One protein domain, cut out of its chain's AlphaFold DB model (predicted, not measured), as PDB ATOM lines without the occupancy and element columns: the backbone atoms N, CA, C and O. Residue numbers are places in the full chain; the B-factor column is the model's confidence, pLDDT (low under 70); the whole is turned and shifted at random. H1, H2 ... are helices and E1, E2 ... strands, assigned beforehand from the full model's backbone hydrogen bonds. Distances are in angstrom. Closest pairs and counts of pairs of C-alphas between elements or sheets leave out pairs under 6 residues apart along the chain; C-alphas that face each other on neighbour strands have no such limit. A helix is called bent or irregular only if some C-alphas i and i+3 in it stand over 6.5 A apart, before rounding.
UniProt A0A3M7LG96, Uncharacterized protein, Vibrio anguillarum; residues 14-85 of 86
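Overview. This is residues 14 to 85 of the 86 residues of an uncharacterized protein of Vibrio anguillarum (UniProt A0A3M7LG96). Three short helices, H1, H2 and H3, make a loose, open curve round a fourth, H4, and the two-stranded hairpin of E1 and E2 reaches away from them as a long arm. A stretch with no named element, residues 19 to 31, loops out toward the hairpin and back. The printed part has 72 residues, with H1, H2, H3, E1, E2 and H4 in chain order; the sheet, E1 - E2, is antiparallel and the class is mixed, helices and strands. The whole is loose, with a radius of gyration of the C-alphas of 14.6 A, and elongated, spanning 49 by 25 by 18 A.

Along the chain. H1, residues 14 to 18, begins at C-alpha 14 (-27.139, 7.385, 22.110). H2 is residues 32 to 38. H3, residues 41 to 51, is 15.5 A long and irregular: C-alphas 42 and 45 are 7.7 A apart. E1, residues 60 to 65, is 16.5 A long, and E2, residues 71 to 76, 16.2 A. H4, residues 79 to 84, ends at C-alpha 84 (-35.523, 8.060, 32.649).

Arrangement. H1 and H2 touch, the closest C-alphas being those of Leu 17 and Glu 32, 6.4 A apart. H2 and H3 only just touch, with 3 pairs of C-alphas within 8 A, only at the corner by their link; the closest C-alphas are those of Tyr 37 and Asn 43, 6.5 A apart, and their lines are about perpendicular at 84 degrees. H4 is close to H1 but not clearly touching, with closest C-alphas Val 16 and Gln 82 6.9 A apart. In the hairpin E1 and E2, N 62 and O 74, 2.7 A, are within hydrogen-bond range. Every O i to N i+4 pair is within range in H1, H2 and H4, and 4 of 7 in H3.

Size, cuts and confidence. The C-alphas farthest apart, Lys 42 and Ser 69, are 49.6 A apart. The printed part has no cut, and the link H1 to H2 is long. Residues 20, 23, 41 to 43 and 55 have pLDDT under 70.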
ATOM      1  N   ARG A  14     -27.123   8.226  23.311       88.75
ATOM      2  CA  ARG A  14     -27.139   7.385  22.110       88.75
ATOM      3  C   ARG A  14     -27.955   6.098  22.268       88.75
ATOM      4  O   ARG A  14     -28.400   5.562  21.254       88.75
ATOM      5  N   ILE A  15     -28.201   5.617  23.492       89.00
ATOM      6  CA  ILE A  15     -29.056   4.442  23.741       89.00
ATOM      7  C   ILE A  15     -30.435   4.623  23.098       89.00
ATOM      8  O   ILE A  15     -30.939   3.699  22.461       89.00
ATOM      9  N   VAL A  16     -30.990   5.834  23.166       89.50
ATOM     10  CA  VAL A  16     -32.304   6.175  22.604       89.50
ATOM     11  C   VAL A  16     -32.338   6.003  21.083       89.50
ATOM     12  O   VAL A  16     -33.360   5.605  20.530       89.50
ATOM     13  N   LEU A  17     -31.221   6.239  20.388       88.06
ATOM     14  CA  LEU A  17     -31.111   6.011  18.941       88.06
ATOM     15  C   LEU A  17     -31.099   4.522  18.578       88.06
ATOM     16  O   LEU A  17     -31.429   4.160  17.454       88.06
ATOM     17  N   THR A  18     -30.677   3.670  19.512       82.06
ATOM     18  CA  THR A  18     -30.532   2.223  19.308       82.06
ATOM     19  C   THR A  18     -31.663   1.401  19.910       82.06
ATOM     20  O   THR A  18     -31.691   0.186  19.713       82.06
ATOM     21  N   GLU A  19     -32.590   2.031  20.637       80.00
ATOM     22  CA  GLU A  19     -33.787   1.343  21.103       80.00
ATOM     23  C   GLU A  19     -34.547   0.751  19.916       80.00
ATOM     24  O   GLU A  19     -34.828   1.424  18.921       80.00
ATOM     25  N   VAL A  20     -34.883  -0.535  20.032       68.69
ATOM     26  CA  VAL A  20     -35.604  -1.257  18.989       68.69
ATOM     27  C   VAL A  20     -37.038  -0.749  18.959       68.69
ATOM     28  O   VAL A  20     -37.888  -1.171  19.743       68.69
ATOM     29  N   GLN A  21     -37.314   0.161  18.030       70.75
ATOM     30  CA  GLN A  21     -38.681   0.542  17.721       70.75
ATOM     31  C   GLN A  21     -39.384  -0.626  17.020       70.75
ATOM     32  O   GLN A  21     -38.769  -1.310  16.193       70.75
ATOM     33  N   PRO A  22     -40.666  -0.893  17.320       72.38
ATOM     34  CA  PRO A  22     -41.370  -1.970  16.650       72.38
ATOM     35  C   PRO A  22     -41.497  -1.634  15.155       72.38
ATOM     36  O   PRO A  22     -42.228  -0.720  14.784       72.38
ATOM     37  N   TYR A  23     -40.816  -2.395  14.290       69.50
ATOM     38  CA  TYR A  23     -40.827  -2.226  12.821       69.50
ATOM     39  C   TYR A  23     -42.236  -2.275  12.205       69.50
ATOM     40  O   TYR A  23     -42.477  -1.871  11.074       69.50
ATOM     41  N   GLU A  24     -43.187  -2.803  12.959       71.56
ATOM     42  CA  GLU A  24     -44.515  -3.161  12.493       71.56
ATOM     43  C   GLU A  24     -45.564  -2.115  12.881       71.56
ATOM     44  O   GLU A  24     -46.757  -2.373  12.724       71.56
ATOM     45  N   LEU A  25     -45.134  -0.963  13.411       80.75
ATOM     46  CA  LEU A  25     -45.996   0.184  13.673       80.75
ATOM     47  C   LEU A  25     -46.571   0.760  12.366       80.75
ATOM     48  O   LEU A  25     -45.916   0.724  11.327       80.75
ATOM     49  N   PRO A  26     -47.788   1.335  12.403       78.81
ATOM     50  CA  PRO A  26     -48.430   1.906  11.217       78.81
ATOM     51  C   PRO A  26     -47.758   3.189  10.693       78.81
ATOM     52  O   PRO A  26     -48.163   3.702   9.654       78.81
ATOM     53  N   PHE A  27     -46.755   3.723  11.394       82.69
ATOM     54  CA  PHE A  27     -45.977   4.889  10.986       82.69
ATOM     55  C   PHE A  27     -44.505   4.711  11.349       82.69
ATOM     56  O   PHE A  27     -44.161   4.019  12.309       82.69
ATOM     57  N   ILE A  28     -43.643   5.367  10.573       84.56
ATOM     58  CA  ILE A  28     -42.204   5.402  10.820       84.56
ATOM     59  C   ILE A  28     -41.960   6.350  11.989       84.56
ATOM     60  O   ILE A  28     -42.301   7.531  11.922       84.56
ATOM     61  N   VAL A  29     -41.381   5.822  13.061       84.44
ATOM     62  CA  VAL A  29     -40.889   6.618  14.186       84.44
ATOM     63  C   VAL A  29     -39.378   6.732  14.044       84.44
ATOM     64  O   VAL A  29     -38.726   5.860  13.478       84.44
ATOM     65  N   THR A  30     -38.821   7.840  14.515       87.06
ATOM     66  CA  THR A  30     -37.380   8.010  14.680       87.06
ATOM     67  C   THR A  30     -37.132   8.767  15.972       87.06
ATOM     68  O   THR A  30     -37.888   9.671  16.332       87.06
ATOM     69  N   ASN A  31     -36.076   8.379  16.677       89.69
ATOM     70  CA  ASN A  31     -35.650   9.027  17.908       89.69
ATOM     71  C   ASN A  31     -34.570  10.096  17.675       89.69
ATOM     72  O   ASN A  31     -34.072  10.659  18.643       89.69
ATOM     73  N   GLU A  32     -34.205  10.409  16.427       89.88
ATOM     74  CA  GLU A  32     -33.142  11.378  16.113       89.88
ATOM     75  C   GLU A  32     -33.384  12.749  16.748       89.88
ATOM     76  O   GLU A  32     -32.524  13.251  17.467       89.88
ATOM     77  N   GLY A  33     -34.578  13.321  16.565       87.88
ATOM     78  CA  GLY A  33     -34.922  14.613  17.165       87.88
ATOM     79  C   GLY A  33     -34.970  14.565  18.695       87.88
ATOM     80  O   GLY A  33     -34.582  15.523  19.359       87.88
ATOM     81  N   PHE A  34     -35.390  13.433  19.264       88.25
ATOM     82  CA  PHE A  34     -35.420  13.242  20.711       88.25
ATOM     83  C   PHE A  34     -34.005  13.112  21.296       88.25
ATOM     84  O   PHE A  34     -33.709  13.725  22.316       88.25
ATOM     85  N   TYR A  35     -33.099  12.414  20.611       90.19
ATOM     86  CA  TYR A  35     -31.679  12.377  20.954       90.19
ATOM     87  C   TYR A  35     -31.031  13.762  20.857       90.19
ATOM     88  O   TYR A  35     -30.368  14.182  21.801       90.19
ATOM     89  N   SER A  36     -31.252  14.499  19.760       88.94
ATOM     90  CA  SER A  36     -30.731  15.867  19.616       88.94
ATOM     91  C   SER A  36     -31.190  16.768  20.759       88.94
ATOM     92  O   SER A  36     -30.415  17.585  21.243       88.94
ATOM     93  N   TYR A  37     -32.426  16.577  21.220       87.00
ATOM     94  CA  TYR A  37     -32.977  17.298  22.356       87.00
ATOM     95  C   TYR A  37     -32.348  16.896  23.698       87.00
ATOM     96  O   TYR A  37     -32.049  17.760  24.516       87.00
ATOM     97  N   LEU A  38     -32.154  15.599  23.954       85.69
ATOM     98  CA  LEU A  38     -31.511  15.121  25.185       85.69
ATOM     99  C   LEU A  38     -30.043  15.555  25.275       85.69
ATOM    100  O   LEU A  38     -29.533  15.769  26.370       85.69
ATOM    101  N   SER A  39     -29.378  15.691  24.130       86.19
ATOM    102  CA  SER A  39     -27.977  16.106  24.041       86.19
ATOM    103  C   SER A  39     -27.772  17.625  24.095       86.19
ATOM    104  O   SER A  39     -26.631  18.064  24.236       86.19
ATOM    105  N   ASP A  40     -28.833  18.431  23.985       84.75
ATOM    106  CA  ASP A  40     -28.757  19.893  24.037       84.75
ATOM    107  C   ASP A  40     -29.401  20.453  25.313       84.75
ATOM    108  O   ASP A  40     -30.625  20.539  25.440       84.75
ATOM    109  N   GLU A  41     -28.562  20.916  26.242       69.81
ATOM    110  CA  GLU A  41     -29.022  21.440  27.531       69.81
ATOM    111  C   GLU A  41     -29.890  22.704  27.421       69.81
ATOM    112  O   GLU A  41     -30.685  23.000  28.320       69.81
ATOM    113  N   LYS A  42     -29.771  23.462  26.323       69.38
ATOM    114  CA  LYS A  42     -30.449  24.759  26.160       69.38
ATOM    115  C   LYS A  42     -31.916  24.630  25.781       69.38
ATOM    116  O   LYS A  42     -32.682  25.563  26.005       69.38
ATOM    117  N   ASN A  43     -32.313  23.494  25.215       64.88
ATOM    118  CA  ASN A  43     -33.671  23.292  24.725       64.88
ATOM    119  C   ASN A  43     -34.611  22.693  25.776       64.88
ATOM    120  O   ASN A  43     -35.794  22.529  25.498       64.88
ATOM    121  N   HIS A  44     -34.130  22.429  26.996       70.81
ATOM    122  CA  HIS A  44     -34.849  21.642  27.993       70.81
ATOM    123  C   HIS A  44     -36.182  22.209  28.504       70.81
ATOM    124  O   HIS A  44     -36.977  21.427  29.028       70.81
ATOM    125  N   ASP A  45     -36.465  23.504  28.356       76.69
ATOM    126  CA  ASP A  45     -37.640  24.130  28.977       76.69
ATOM    127  C   ASP A  45     -38.974  23.561  28.482       76.69
ATOM    128  O   ASP A  45     -39.868  23.303  29.292       76.69
ATOM    129  N   LEU A  46     -39.119  23.285  27.181       76.88
ATOM    130  CA  LEU A  46     -40.377  22.763  26.636       76.88
ATOM    131  C   LEU A  46     -40.670  21.336  27.109       76.88
ATOM    132  O   LEU A  46     -41.766  21.081  27.603       76.88
ATOM    133  N   PHE A  47     -39.716  20.404  27.023       76.19
ATOM    134  CA  PHE A  47     -39.943  19.042  27.524       76.19
ATOM    135  C   PHE A  47     -39.998  18.999  29.045       76.19
ATOM    136  O   PHE A  47     -40.782  18.222  29.583       76.19
ATOM    137  N   ARG A  48     -39.216  19.825  29.756       77.38
ATOM    138  CA  ARG A  48     -39.362  19.942  31.212       77.38
ATOM    139  C   ARG A  48     -40.773  20.378  31.549       77.38
ATOM    140  O   ARG A  48     -41.387  19.755  32.400       77.38
ATOM    141  N   THR A  49     -41.326  21.356  30.836       81.94
ATOM    142  CA  THR A  49     -42.716  21.785  31.031       81.94
ATOM    143  C   THR A  49     -43.699  20.663  30.692       81.94
ATOM    144  O   THR A  49     -44.546  20.334  31.523       81.94
ATOM    145  N   LEU A  50     -43.552  20.014  29.531       78.94
ATOM    146  CA  LEU A  50     -44.427  18.924  29.074       78.94
ATOM    147  C   LEU A  50     -44.421  17.715  30.013       78.94
ATOM    148  O   LEU A  50     -45.445  17.054  30.170       78.94
ATOM    149  N   PHE A  51     -43.284  17.419  30.638       78.12
ATOM    150  CA  PHE A  51     -43.118  16.245  31.492       78.12
ATOM    151  C   PHE A  51     -43.145  16.551  32.992       78.12
ATOM    152  O   PHE A  51     -43.241  15.620  33.786       78.12
ATOM    153  N   SER A  52     -43.127  17.826  33.397       78.50
ATOM    154  CA  SER A  52     -43.120  18.252  34.807       78.50
ATOM    155  C   SER A  52     -44.303  17.720  35.619       78.50
ATOM    156  O   SER A  52     -44.188  17.518  36.827       78.50
ATOM    157  N   SER A  53     -45.440  17.482  34.964       74.06
ATOM    158  CA  SER A  53     -46.696  17.072  35.596       74.06
ATOM    159  C   SER A  53     -46.989  15.570  35.489       74.06
ATOM    160  O   SER A  53     -47.984  15.098  36.048       74.06
ATOM    161  N   LEU A  54     -46.143  14.794  34.802       71.62
ATOM    162  CA  LEU A  54     -46.416  13.385  34.522       71.62
ATOM    163  C   LEU A  54     -45.964  12.485  35.678       71.62
ATOM    164  O   LEU A  54     -44.782  12.208  35.854       71.62
ATOM    165  N   LYS A  55     -46.934  11.987  36.453       66.44
ATOM    166  CA  LYS A  55     -46.707  10.971  37.500       66.44
ATOM    167  C   LYS A  55     -46.678   9.541  36.957       66.44
ATOM    168  O   LYS A  55     -46.002   8.685  37.519       66.44
ATOM    169  N   GLU A  56     -47.395   9.286  35.867       70.00
ATOM    170  CA  GLU A  56     -47.478   7.979  35.220       70.00
ATOM    171  C   GLU A  56     -47.212   8.127  33.726       70.00
ATOM    172  O   GLU A  56     -47.754   9.015  33.070       70.00
ATOM    173  N   THR A  57     -46.398   7.226  33.182       80.94
ATOM    174  CA  THR A  57     -46.177   7.123  31.741       80.94
ATOM    175  C   THR A  57     -46.866   5.880  31.221       80.94
ATOM    176  O   THR A  57     -46.602   4.769  31.676       80.94
ATOM    177  N   LYS A  58     -47.781   6.068  30.272       85.50
ATOM    178  CA  LYS A  58     -48.451   4.963  29.586       85.50
ATOM    179  C   LYS A  58     -47.868   4.853  28.183       85.50
ATOM    180  O   LYS A  58     -47.794   5.875  27.497       85.50
ATOM    181  N   PRO A  59     -47.426   3.659  27.756       88.56
ATOM    182  CA  PRO A  59     -47.043   3.469  26.371       88.56
ATOM    183  C   PRO A  59     -48.275   3.621  25.475       88.56
ATOM    184  O   PRO A  59     -49.413   3.398  25.902       88.56
ATOM    185  N   PHE A  60     -48.049   4.010  24.228       88.94
ATOM    186  CA  PHE A  60     -49.112   4.115  23.244       88.94
ATOM    187  C   PHE A  60     -49.322   2.762  22.564       88.94
ATOM    188  O   PHE A  60     -48.445   2.262  21.859       88.94
ATOM    189  N   ASP A  61     -50.491   2.170  22.781       91.06
ATOM    190  CA  ASP A  61     -50.809   0.821  22.330       91.06
ATOM    191  C   ASP A  61     -51.450   0.800  20.934       91.06
ATOM    192  O   ASP A  61     -52.445   1.469  20.664       91.06
ATOM    193  N   PHE A  62     -50.928  -0.061  20.069       89.50
ATOM    194  CA  PHE A  62     -51.424  -0.356  18.732       89.50
ATOM    195  C   PHE A  62     -51.929  -1.789  18.649       89.50
ATOM    196  O   PHE A  62     -51.264  -2.733  19.083       89.50
ATOM    197  N   LYS A  63     -53.086  -1.968  18.011       90.12
ATOM    198  CA  LYS A  63     -53.597  -3.285  17.632       90.12
ATOM    199  C   LYS A  63     -53.320  -3.511  16.153       90.12
ATOM    200  O   LYS A  63     -53.897  -2.843  15.302       90.12
ATOM    201  N   ILE A  64     -52.426  -4.445  15.860       88.25
ATOM    202  CA  ILE A  64     -51.885  -4.648  14.516       88.25
ATOM    203  C   ILE A  64     -52.303  -6.022  14.025       88.25
ATOM    204  O   ILE A  64     -52.179  -7.018  14.744       88.25
ATOM    205  N   LYS A  65     -52.824  -6.083  12.799       87.94
ATOM    206  CA  LYS A  65     -53.217  -7.342  12.170       87.94
ATOM    207  C   LYS A  65     -51.955  -8.150  11.854       87.94
ATOM    208  O   LYS A  65     -51.088  -7.674  11.132       87.94
ATOM    209  N   LYS A  66     -51.844  -9.352  12.424       82.94
ATOM    210  CA  LYS A  66     -50.729 -10.285  12.180       82.94
ATOM    211  C   LYS A  66     -51.096 -11.299  11.098       82.94
ATOM    212  O   LYS A  66     -50.257 -11.685  10.292       82.94
ATOM    213  N   SER A  67     -52.352 -11.739  11.086       84.62
ATOM    214  CA  SER A  67     -52.890 -12.691  10.111       84.62
ATOM    215  C   SER A  67     -54.364 -12.390   9.858       84.62
ATOM    216  O   SER A  67     -54.938 -11.500  10.485       84.62
ATOM    217  N   GLU A  68     -55.004 -13.134   8.962       83.50
ATOM    218  CA  GLU A  68     -56.428 -12.961   8.659       83.50
ATOM    219  C   GLU A  68     -57.320 -13.061   9.908       83.50
ATOM    220  O   GLU A  68     -58.230 -12.252  10.073       83.50
ATOM    221  N   SER A  69     -56.972 -13.962  10.830       87.12
ATOM    222  CA  SER A  69     -57.715 -14.249  12.061       87.12
ATOM    223  C   SER A  69     -57.078 -13.711  13.348       87.12
ATOM    224  O   SER A  69     -57.672 -13.856  14.415       87.12
ATOM    225  N   SER A  70     -55.879 -13.112  13.297       89.69
ATOM    226  CA  SER A  70     -55.139 -12.743  14.514       89.69
ATOM    227  C   SER A  70     -54.588 -11.321  14.503       89.69
ATOM    228  O   SER A  70     -54.118 -10.791  13.492       89.69
ATOM    229  N   THR A  71     -54.612 -10.708  15.685       90.44
ATOM    230  CA  THR A  71     -54.022  -9.395  15.951       90.44
ATOM    231  C   THR A  71     -53.002  -9.507  17.068       90.44
ATOM    232  O   THR A  71     -53.215 -10.259  18.017       90.44
ATOM    233  N   ARG A  72     -51.947  -8.705  17.004       88.50
ATOM    234  CA  ARG A  72     -51.022  -8.496  18.118       88.50
ATOM    235  C   ARG A  72     -51.173  -7.092  18.681       88.50
ATOM    236  O   ARG A  72     -51.609  -6.176  17.983       88.50
ATOM    237  N   LYS A  73     -50.765  -6.938  19.933       90.19
ATOM    238  CA  LYS A  73     -50.578  -5.642  20.570       90.19
ATOM    239  C   LYS A  73     -49.105  -5.259  20.447       90.19
ATOM    240  O   LYS A  73     -48.256  -6.042  20.861       90.19
ATOM    241  N   LEU A  74     -48.818  -4.097  19.876       89.44
ATOM    242  CA  LEU A  74     -47.509  -3.450  19.973       89.44
ATOM    243  C   LEU A  74     -47.668  -2.151  20.736       89.44
ATOM    244  O   LEU A  74     -48.725  -1.536  20.681       89.44
ATOM    245  N   SER A  75     -46.623  -1.733  21.428       88.69
ATOM    246  CA  SER A  75     -46.676  -0.563  22.290       88.69
ATOM    247  C   SER A  75     -45.473   0.315  21.987       88.69
ATOM    248  O   SER A  75     -44.340  -0.162  22.008       88.69
ATOM    249  N   LEU A  76     -45.720   1.584  21.681       88.31
ATOM    250  CA  LEU A  76     -44.678   2.595  21.581       88.31
ATOM    251  C   LEU A  76     -44.422   3.153  22.980       88.31
ATOM    252  O   LEU A  76     -45.340   3.636  23.643       88.31
ATOM    253  N   ILE A  77     -43.183   3.051  23.446       87.69
ATOM    254  CA  ILE A  77     -42.787   3.551  24.761       87.69
ATOM    255  C   ILE A  77     -43.000   5.070  24.857       87.69
ATOM    256  O   ILE A  77     -42.859   5.808  23.884       87.69
ATOM    257  N   HIS A  78     -43.368   5.539  26.047       88.00
ATOM    258  CA  HIS A  78     -43.524   6.965  26.302       88.00
ATOM    259  C   HIS A  78     -42.143   7.658  26.353       88.00
ATOM    260  O   HIS A  78     -41.276   7.166  27.081       88.00
ATOM    261  N   PRO A  79     -41.936   8.830  25.715       86.50
ATOM    262  CA  PRO A  79     -40.623   9.488  25.666       86.50
ATOM    263  C   PRO A  79     -40.019   9.812  27.040       86.50
ATOM    264  O   PRO A  79     -38.839   9.586  27.271       86.50
ATOM    265  N   TYR A  80     -40.830  10.261  28.005       86.81
ATOM    266  CA  TYR A  80     -40.358  10.431  29.392       86.81
ATOM    267  C   TYR A  80     -39.860   9.121  30.025       86.81
ATOM    268  O   TYR A  80     -38.917   9.131  30.809       86.81
ATOM    269  N   GLY A  81     -40.478   7.987  29.676       86.25
ATOM    270  CA  GLY A  81     -40.013   6.673  30.108       86.25
ATOM    271  C   GLY A  81     -38.619   6.386  29.562       86.25
ATOM    272  O   GLY A  81     -37.745   6.031  30.338       86.25
ATOM    273  N   GLN A  82     -38.394   6.634  28.268       86.50
ATOM    274  CA  GLN A  82     -37.076   6.496  27.633       86.50
ATOM    275  C   GLN A  82     -36.029   7.413  28.279       86.50
ATOM    276  O   GLN A  82     -34.963   6.937  28.645       86.50
ATOM    277  N   ALA A  83     -36.354   8.694  28.496       84.69
ATOM    278  CA  ALA A  83     -35.448   9.657  29.135       84.69
ATOM    279  C   ALA A  83     -35.028   9.257  30.556       84.69
ATOM    280  O   ALA A  83     -33.972   9.664  31.015       84.69
ATOM    281  N   LYS A  84     -35.847   8.488  31.282       81.00
ATOM    282  CA  LYS A  84     -35.523   8.060  32.649       81.00
ATOM    283  C   LYS A  84     -34.419   6.995  32.699       81.00
ATOM    284  O   LYS A  84     -33.804   6.819  33.747       81.00
ATOM    285  N   PHE A  85     -34.210   6.249  31.614       75.56
ATOM    286  CA  PHE A  85     -33.242   5.145  31.551       75.56
ATOM    287  C   PHE A  85     -31.894   5.550  30.943       75.56
ATOM    288  O   PHE A  85     -31.074   4.678  30.654       75.56
TER     289      PHE A  85